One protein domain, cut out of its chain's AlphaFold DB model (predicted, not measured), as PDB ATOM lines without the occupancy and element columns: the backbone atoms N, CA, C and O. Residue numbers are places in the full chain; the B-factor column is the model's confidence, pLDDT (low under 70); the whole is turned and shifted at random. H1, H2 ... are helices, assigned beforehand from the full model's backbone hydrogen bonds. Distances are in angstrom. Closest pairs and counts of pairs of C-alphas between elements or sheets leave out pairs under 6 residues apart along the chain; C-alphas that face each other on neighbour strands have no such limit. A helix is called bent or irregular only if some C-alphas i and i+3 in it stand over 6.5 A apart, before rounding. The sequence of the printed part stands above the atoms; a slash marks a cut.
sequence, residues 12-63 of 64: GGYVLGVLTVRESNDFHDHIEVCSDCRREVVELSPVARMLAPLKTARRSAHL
ATOM      1  N   GLY A  12     -35.621  51.670 -20.931       92.75
ATOM      2  CA  GLY A  12     -34.231  51.402 -21.306       92.75
ATOM      3  C   GLY A  12     -33.450  50.652 -20.228       92.75
ATOM      4  O   GLY A  12     -32.778  49.662 -20.527       92.75
ATOM      5  N   GLY A  13     -33.567  51.074 -18.966       93.31
ATOM      6  CA  GLY A  13     -32.937  50.375 -17.847       93.31
ATOM      7  C   GLY A  13     -33.449  48.939 -17.705       93.31
ATOM      8  O   GLY A  13     -32.653  48.007 -17.530       93.31
ATOM      9  N   TYR A  14     -34.767  48.767 -17.843       95.06
ATOM     10  CA  TYR A  14     -35.443  47.475 -17.760       95.06
ATOM     11  C   TYR A  14     -34.982  46.504 -18.854       95.06
ATOM     12  O   TYR A  14     -34.476  45.429 -18.536       95.06
ATOM     13  N   VAL A  15     -35.052  46.889 -20.136       95.12
ATOM     14  CA  VAL A  15     -34.675  45.989 -21.250       95.12
ATOM     15  C   VAL A  15     -33.186  45.667 -21.285       95.12
ATOM     16  O   VAL A  15     -32.783  44.613 -21.777       95.12
ATOM     17  N   LEU A  16     -32.348  46.561 -20.760       93.25
ATOM     18  CA  LEU A  16     -30.929  46.283 -20.614       93.25
ATOM     19  C   LEU A  16     -30.663  45.372 -19.408       93.25
ATOM     20  O   LEU A  16     -29.601  44.756 -19.364       93.25
ATOM     21  N   GLY A  17     -31.563  45.266 -18.430       92.88
ATOM     22  CA  GLY A  17     -31.316  44.531 -17.188       92.88
ATOM     23  C   GLY A  17     -30.209  45.180 -16.352       92.88
ATOM     24  O   GLY A  17     -29.273  44.506 -15.926       92.88
ATOM     25  N   VAL A  18     -30.240  46.514 -16.225       92.56
ATOM     26  CA  VAL A  18     -29.342  47.280 -15.324       92.56
ATOM     27  C   VAL A  18     -30.037  47.761 -14.055       92.56
ATOM     28  O   VAL A  18     -29.377  48.317 -13.184       92.56
ATOM     29  N   LEU A  19     -31.352  47.574 -13.974       94.62
ATOM     30  CA  LEU A  19     -32.138  47.914 -12.800       94.62
ATOM     31  C   LEU A  19     -31.787  46.999 -11.630       94.62
ATOM     32  O   LEU A  19     -31.433  45.829 -11.812       94.62
ATOM     33  N   THR A  20     -31.939  47.522 -10.419       95.44
ATOM     34  CA  THR A  20     -31.990  46.681  -9.224       95.44
ATOM     35  C   THR A  20     -33.183  45.723  -9.304       95.44
ATOM     36  O   THR A  20     -34.148  45.958 -10.032       95.44
ATOM     37  N   VAL A  21     -33.155  44.647  -8.512       95.50
ATOM     38  CA  VAL A  21     -34.279  43.693  -8.433       95.50
ATOM     39  C   VAL A  21     -35.584  44.408  -8.084       95.50
ATOM     40  O   VAL A  21     -36.617  44.133  -8.686       95.50
ATOM     41  N   ARG A  22     -35.527  45.369  -7.154       95.75
ATOM     42  CA  ARG A  22     -36.690  46.158  -6.747       95.75
ATOM     43  C   ARG A  22     -37.242  46.990  -7.903       95.75
ATOM     44  O   ARG A  22     -38.410  46.854  -8.225       95.75
ATOM     45  N   GLU A  23     -36.403  47.786  -8.562       95.88
ATOM     46  CA  GLU A  23     -36.831  48.611  -9.701       95.88
ATOM     47  C   GLU A  23     -37.355  47.766 -10.868       95.88
ATOM     48  O   GLU A  23     -38.288  48.171 -11.553       95.88
ATOM     49  N   SER A  24     -36.768  46.586 -11.098       96.12
ATOM     50  CA  SER A  24     -37.232  45.668 -12.137       96.12
ATOM     51  C   SER A  24     -38.620  45.108 -11.830       96.12
ATOM     52  O   SER A  24     -39.421  44.975 -12.752       96.12
ATOM     53  N   ASN A  25     -38.904  44.778 -10.567       96.31
ATOM     54  CA  ASN A  25     -40.226  44.315 -10.145       96.31
ATOM     55  C   ASN A  25     -41.245  45.455 -10.209       96.31
ATOM     56  O   ASN A  25     -42.291  45.296 -10.829       96.31
ATOM     57  N   ASP A  26     -40.893  46.626  -9.670       95.75
ATOM     58  CA  ASP A  26     -41.763  47.803  -9.682       95.75
ATOM     59  C   ASP A  26     -42.133  48.192 -11.136       95.75
ATOM     60  O   ASP A  26     -43.293  48.478 -11.445       95.75
ATOM     61  N   PHE A  27     -41.168  48.136 -12.066       96.19
ATOM     62  CA  PHE A  27     -41.420  48.389 -13.487       96.19
ATOM     63  C   PHE A  27     -42.209  47.261 -14.167       96.19
ATOM     64  O   PHE A  27     -43.032  47.545 -15.036       96.19
ATOM     65  N   HIS A  28     -41.993  45.999 -13.779       95.81
ATOM     66  CA  HIS A  28     -42.772  44.870 -14.291       95.81
ATOM     67  C   HIS A  28     -44.263  45.031 -13.968       95.81
ATOM     68  O   HIS A  28     -45.093  44.951 -14.870       95.81
ATOM     69  N   ASP A  29     -44.596  45.379 -12.725       96.12
ATOM     70  CA  ASP A  29     -45.981  45.630 -12.318       96.12
ATOM     71  C   ASP A  29     -46.595  46.813 -13.089       96.12
ATOM     72  O   ASP A  29     -47.771  46.804 -13.459       96.12
ATOM     73  N   HIS A  30     -45.791  47.836 -13.391       95.75
ATOM     74  CA  HIS A  30     -46.239  48.997 -14.155       95.75
ATOM     75  C   HIS A  30     -46.544  48.681 -15.632       95.75
ATOM     76  O   HIS A  30     -47.566  49.135 -16.162       95.75
ATOM     77  N   ILE A  31     -45.689  47.912 -16.324       95.44
ATOM     78  CA  ILE A  31     -45.893  47.609 -17.755       95.44
ATOM     79  C   ILE A  31     -47.142  46.765 -18.013       95.44
ATOM     80  O   ILE A  31     -47.681  46.820 -19.120       95.44
ATOM     81  N   GLU A  32     -47.636  46.035 -17.011       95.62
ATOM     82  CA  GLU A  32     -48.894  45.291 -17.108       95.62
ATOM     83  C   GLU A  32     -50.090  46.218 -17.365       95.62
ATOM     84  O   GLU A  32     -51.006  45.845 -18.102       95.62
ATOM     85  N   VAL A  33     -50.044  47.467 -16.883       95.06
ATOM     86  CA  VAL A  33     -51.149  48.438 -16.996       95.06
ATOM     87  C   VAL A  33     -50.845  49.649 -17.885       95.06
ATOM     88  O   VAL A  33     -51.769  50.358 -18.277       95.06
ATOM     89  N   CYS A  34     -49.583  49.890 -18.253       95.19
ATOM     90  CA  CYS A  34     -49.194  51.042 -19.071       95.19
ATOM     91  C   CYS A  34     -48.871  50.658 -20.524       95.19
ATOM     92  O   CYS A  34     -47.848  50.037 -20.817       95.19
ATOM     93  N   SER A  35     -49.721  51.076 -21.468       93.44
ATOM     94  CA  SER A  35     -49.498  50.852 -22.905       93.44
ATOM     95  C   SER A  35     -48.258  51.567 -23.448       93.44
ATOM     96  O   SER A  35     -47.589  51.019 -24.323       93.44
ATOM     97  N   ASP A  36     -47.940  52.752 -22.927       92.94
ATOM     98  CA  ASP A  36     -46.808  53.562 -23.393       92.94
ATOM     99  C   ASP A  36     -45.483  52.881 -23.051       92.94
ATOM    100  O   ASP A  36     -44.664  52.635 -23.936       92.94
ATOM    101  N   CYS A  37     -45.305  52.475 -21.791       94.56
ATOM    102  CA  CYS A  37     -44.108  51.752 -21.367       94.56
ATOM    103  C   CYS A  37     -44.001  50.375 -22.036       94.56
ATOM    104  O   CYS A  37     -42.903  49.961 -22.408       94.56
ATOM    105  N   ARG A  38     -45.125  49.681 -22.268       94.88
ATOM    106  CA  ARG A  38     -45.132  48.415 -23.022       94.88
ATOM    107  C   ARG A  38     -44.645  48.612 -24.457       94.88
ATOM    108  O   ARG A  38     -43.836  47.827 -24.947       94.88
ATOM    109  N   ARG A  39     -45.114  49.671 -25.124       94.44
ATOM    110  CA  ARG A  39     -44.668  50.037 -26.473       94.44
ATOM    111  C   ARG A  39     -43.179  50.371 -26.489       94.44
ATOM    112  O   ARG A  39     -42.461  49.859 -27.340       94.44
ATOM    113  N   GLU A  40     -42.711  51.164 -25.532       94.12
ATOM    114  CA  GLU A  40     -41.302  51.548 -25.431       94.12
ATOM    115  C   GLU A  40     -40.387  50.327 -25.232       94.12
ATOM    116  O   GLU A  40     -39.357  50.205 -25.892       94.12
ATOM    117  N   VAL A  41     -40.796  49.349 -24.412       95.31
ATOM    118  CA  VAL A  41     -40.085  48.063 -24.269       95.31
ATOM    119  C   VAL A  41     -39.993  47.314 -25.602       95.31
ATOM    120  O   VAL A  41     -38.922  46.803 -25.947       95.31
ATOM    121  N   VAL A  42     -41.087  47.249 -26.368       96.19
ATOM    122  CA  VAL A  42     -41.097  46.606 -27.693       96.19
ATOM    123  C   VAL A  42     -40.147  47.323 -28.656       96.19
ATOM    124  O   VAL A  42     -39.366  46.660 -29.341       96.19
ATOM    125  N   GLU A  43     -40.165  48.655 -28.671       95.12
ATOM    126  CA  GLU A  43     -39.311  49.481 -29.534       95.12
ATOM    127  C   GLU A  43     -37.820  49.355 -29.173       95.12
ATOM    128  O   GLU A  43     -36.971  49.280 -30.063       95.12
ATOM    129  N   LEU A  44     -37.484  49.258 -27.882       95.12
ATOM    130  CA  LEU A  44     -36.097  49.158 -27.411       95.12
ATOM    131  C   LEU A  44     -35.530  47.727 -27.435       95.12
ATOM    132  O   LEU A  44     -34.308  47.546 -27.458       95.12
ATOM    133  N   SER A  45     -36.384  46.698 -27.457       95.31
ATOM    134  CA  SER A  45     -35.975  45.284 -27.407       95.31
ATOM    135  C   SER A  45     -34.941  44.873 -28.473       95.31
ATOM    136  O   SER A  45     -33.992  44.162 -28.127       95.31
ATOM    137  N   PRO A  46     -35.045  45.285 -29.756       96.38
ATOM    138  CA  PRO A  46     -34.038  44.954 -30.767       96.38
ATOM    139  C   PRO A  46     -32.650  45.513 -30.428       96.38
ATOM    140  O   PRO A  46     -31.659  44.788 -30.511       96.38
ATOM    141  N   VAL A  47     -32.584  46.769 -29.976       93.44
ATOM    142  CA  VAL A  47     -31.323  47.423 -29.589       93.44
ATOM    143  C   VAL A  47     -30.721  46.731 -28.365       93.44
ATOM    144  O   VAL A  47     -29.529  46.425 -28.351       93.44
ATOM    145  N   ALA A  48     -31.541  46.395 -27.367       93.38
ATOM    146  CA  ALA A  48     -31.088  45.664 -26.185       93.38
ATOM    147  C   ALA A  48     -30.470  44.296 -26.541       93.38
ATOM    148  O   ALA A  48     -29.416  43.937 -26.012       93.38
ATOM    149  N   ARG A  49     -31.069  43.563 -27.493       93.31
ATOM    150  CA  ARG A  49     -30.526  42.286 -27.999       93.31
ATOM    151  C   ARG A  49     -29.181  42.461 -28.697       93.31
ATOM    152  O   ARG A  49     -28.283  41.660 -28.463       93.31
ATOM    153  N   MET A  50     -29.017  43.513 -29.502       94.19
ATOM    154  CA  MET A  50     -27.734  43.822 -30.149       94.19
ATOM    155  C   MET A  50     -26.622  44.121 -29.133       94.19
ATOM    156  O   MET A  50     -25.465  43.783 -29.369       94.19
ATOM    157  N   LEU A  51     -26.963  44.727 -27.993       90.88
ATOM    158  CA  LEU A  51     -26.005  45.088 -26.943       90.88
ATOM    159  C   LEU A  51     -25.693  43.940 -25.963       90.88
ATOM    160  O   LEU A  51     -24.687  44.000 -25.250       90.88
ATOM    161  N   ALA A  52     -26.518  42.889 -25.915       88.00
ATOM    162  CA  ALA A  52     -26.357  41.776 -24.977       88.00
ATOM    163  C   ALA A  52     -24.971  41.090 -25.032       88.00
ATOM    164  O   ALA A  52     -24.394  40.857 -23.963       88.00
ATOM    165  N   PRO A  53     -24.364  40.835 -26.212       87.19
ATOM    166  CA  PRO A  53     -23.024  40.246 -26.287       87.19
ATOM    167  C   PRO A  53     -21.943  41.121 -25.636       87.19
ATOM    168  O   PRO A  53     -21.058  40.607 -24.953       87.19
ATOM    169  N   LEU A  54     -22.043  42.450 -25.781       85.75
ATOM    170  CA  LEU A  54     -21.075  43.401 -25.223       85.75
ATOM    171  C   LEU A  54     -21.109  43.409 -23.692       85.75
ATOM    172  O   LEU A  54     -20.065  43.484 -23.039       85.75
ATOM    173  N   LYS A  55     -22.301  43.266 -23.099       76.56
ATOM    174  CA  LYS A  55     -22.441  43.118 -21.644       76.56
ATOM    175  C   LYS A  55     -21.782  41.851 -21.117       76.56
ATOM    176  O   LYS A  55     -21.202  41.868 -20.033       76.56
ATOM    177  N   THR A  56     -21.895  40.751 -21.849       72.31
ATOM    178  CA  THR A  56     -21.272  39.482 -21.462       72.31
ATOM    179  C   THR A  56     -19.752  39.575 -21.554       72.31
ATOM    180  O   THR A  56     -19.079  39.275 -20.571       72.31
ATOM    181  N   ALA A  57     -19.214  40.110 -22.655       70.56
ATOM    182  CA  ALA A  57     -17.773  40.310 -22.826       70.56
ATOM    183  C   ALA A  57     -17.158  41.198 -21.725       70.56
ATOM    184  O   ALA A  57     -16.115  40.863 -21.165       70.56
ATOM    185  N   ARG A  58     -17.833  42.298 -21.355       70.12
ATOM    186  CA  ARG A  58     -17.407  43.193 -20.261       70.12
ATOM    187  C   ARG A  58     -17.323  42.467 -18.913       70.12
ATOM    188  O   ARG A  58     -16.403  42.733 -18.147       70.12
ATOM    189  N   ARG A  59     -18.272  41.571 -18.621       64.88
ATOM    190  CA  ARG A  59     -18.286  40.783 -17.376       64.88
ATOM    191  C   ARG A  59     -17.148  39.767 -17.331       64.88
ATOM    192  O   ARG A  59     -16.493  39.661 -16.303       64.88
ATOM    193  N   SER A  60     -16.870  39.086 -18.440       63.84
ATOM    194  CA  SER A  60     -15.751  38.140 -18.537       63.84
ATOM    195  C   SER A  60     -14.387  38.818 -18.373       63.84
ATOM    196  O   SER A  60     -13.494  38.244 -17.764       63.84
ATOM    197  N   ALA A  61     -14.234  40.051 -18.861       63.12
ATOM    198  CA  ALA A  61     -12.988  40.808 -18.745       63.12
ATOM    199  C   ALA A  61     -12.688  41.333 -17.325       63.12
ATOM    200  O   ALA A  61     -11.556  41.713 -17.064       63.12
ATOM    201  N   HIS A  62     -13.675  41.383 -16.424       58.56
ATOM    202  CA  HIS A  62     -13.494  41.827 -15.031       58.56
ATOM    203  C   HIS A  62     -13.186  40.655 -14.069       58.56
ATOM    204  O   HIS A  62     -12.962  40.864 -12.879       58.56
ATOM    205  N   LEU A  63     -13.226  39.413 -14.558       58.81
ATOM    206  CA  LEU A  63     -12.960  38.200 -13.773       58.81
ATOM    207  C   LEU A  63     -11.569  37.595 -14.047       58.81
ATOM    208  O   LEU A  63     -11.277  36.522 -13.528       58.81
TER     209      LEU A  63
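Overview. This is residues 12 to 63 of the 64 residues of an uncharacterized protein of Kibdelosporangium aridum (UniProt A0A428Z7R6). The domain is a flat, open V of helices with a short helix in its mouth: H2 and the first arm of the long bent helix H3 are the two legs, meeting in a corner at Cys 34, and little H1 sits between them, packed on H3a. H3 turns again past residue 50, and the end of its second arm, with the last two printed residues, sticks out from the body as residues 56 to 63. The printed part has 52 residues with three named helices, H1, H2 and H3 in that order along the chain, and no named strand; the class is all helix. The whole is loose, with a radius of gyration of the C-alphas of 12.7 A, and the C-alphas span 39 by 24 by 10 A.

Arrangement. The printed part begins with H1, residues 12 to 16, and a tight link of four residues leads from it to H2, residues 21 to 33. H1 and H2 are close but not clearly touching, with 2 pairs of C-alphas within 8 A; their closest C-alphas, those of Tyr 14 and Ser 24, are 6.2 A apart. A tight link of one residue leads on to H3, residues 35 to 61, which by its hydrogen bonds was assigned as one helix but is bent: C-alphas 50 and 53 are 7.1 A apart. Its arms are H3a, residues 35 to 50, and H3b, residues 53 to 61; residues 51 and 52 belong to neither. The lines of the two arms stand at a steep tilt of 60 degrees. H3a is itself irregular, with C-alphas 43 and 46 standing 7.1 A apart, and it has a kink of 35 degrees near residue 44. H2 and H3a touch only at the corner by their link, and only just, with 3 pairs of C-alphas within 8 A. H2 touches H3a with residues 31 to 32 alone, and H3a touches H2 with residues 37 to 38 alone; their closest C-alphas, those of Ile 31 and Arg 38, are 5.4 A apart. H2 and H3a run opposite ways at a steep tilt of 52 degrees, and their centres are 14.5 A apart. Farther along, H3a touches H1 with residues 41 to 48 alone; the closest C-alphas, those of Leu 16 and Ala 48, are 5.6 A apart. H3b touches no helix, and it is apart from H1 and from H2. Each O i to N i+4 pair is within hydrogen-bond range in H1 and H3b, while 8 of 9 are in H2 and 10 of 12 in H3a.

Along the chain. H1 runs from Gly 12, whose C-alpha is at (-34.231, 51.402, -21.306), to Leu 16, and is 6.1 A long from first to last C-alpha. H2 runs from Val 21 to Val 33 over 19.5 A, and its last C-alpha is at (-51.149, 48.438, -16.996). H3a runs from Ser 35 to Met 50 over 24.0 A. H3b runs from Pro 53 to Ala 61 over 12.6 A, ending with its C-alpha at (-12.988, 40.808, -18.745).

Size, cuts and confidence. The two C-alphas farthest apart are those of Ser 35 and Leu 63, at 39.7 A, while the first and last printed C-alphas, those of Gly 12 and Leu 63, are 26.1 A apart. Residues 56 to 63, of which 56 to 61 belong to H3, stand free; the body without them has 44 residues and spans 31 by 22 by 9 A. The printed part has no cut, and no link between its helices is long. The mean pLDDT of the printed part is 89.4, and residues 59 to 63 are under 70.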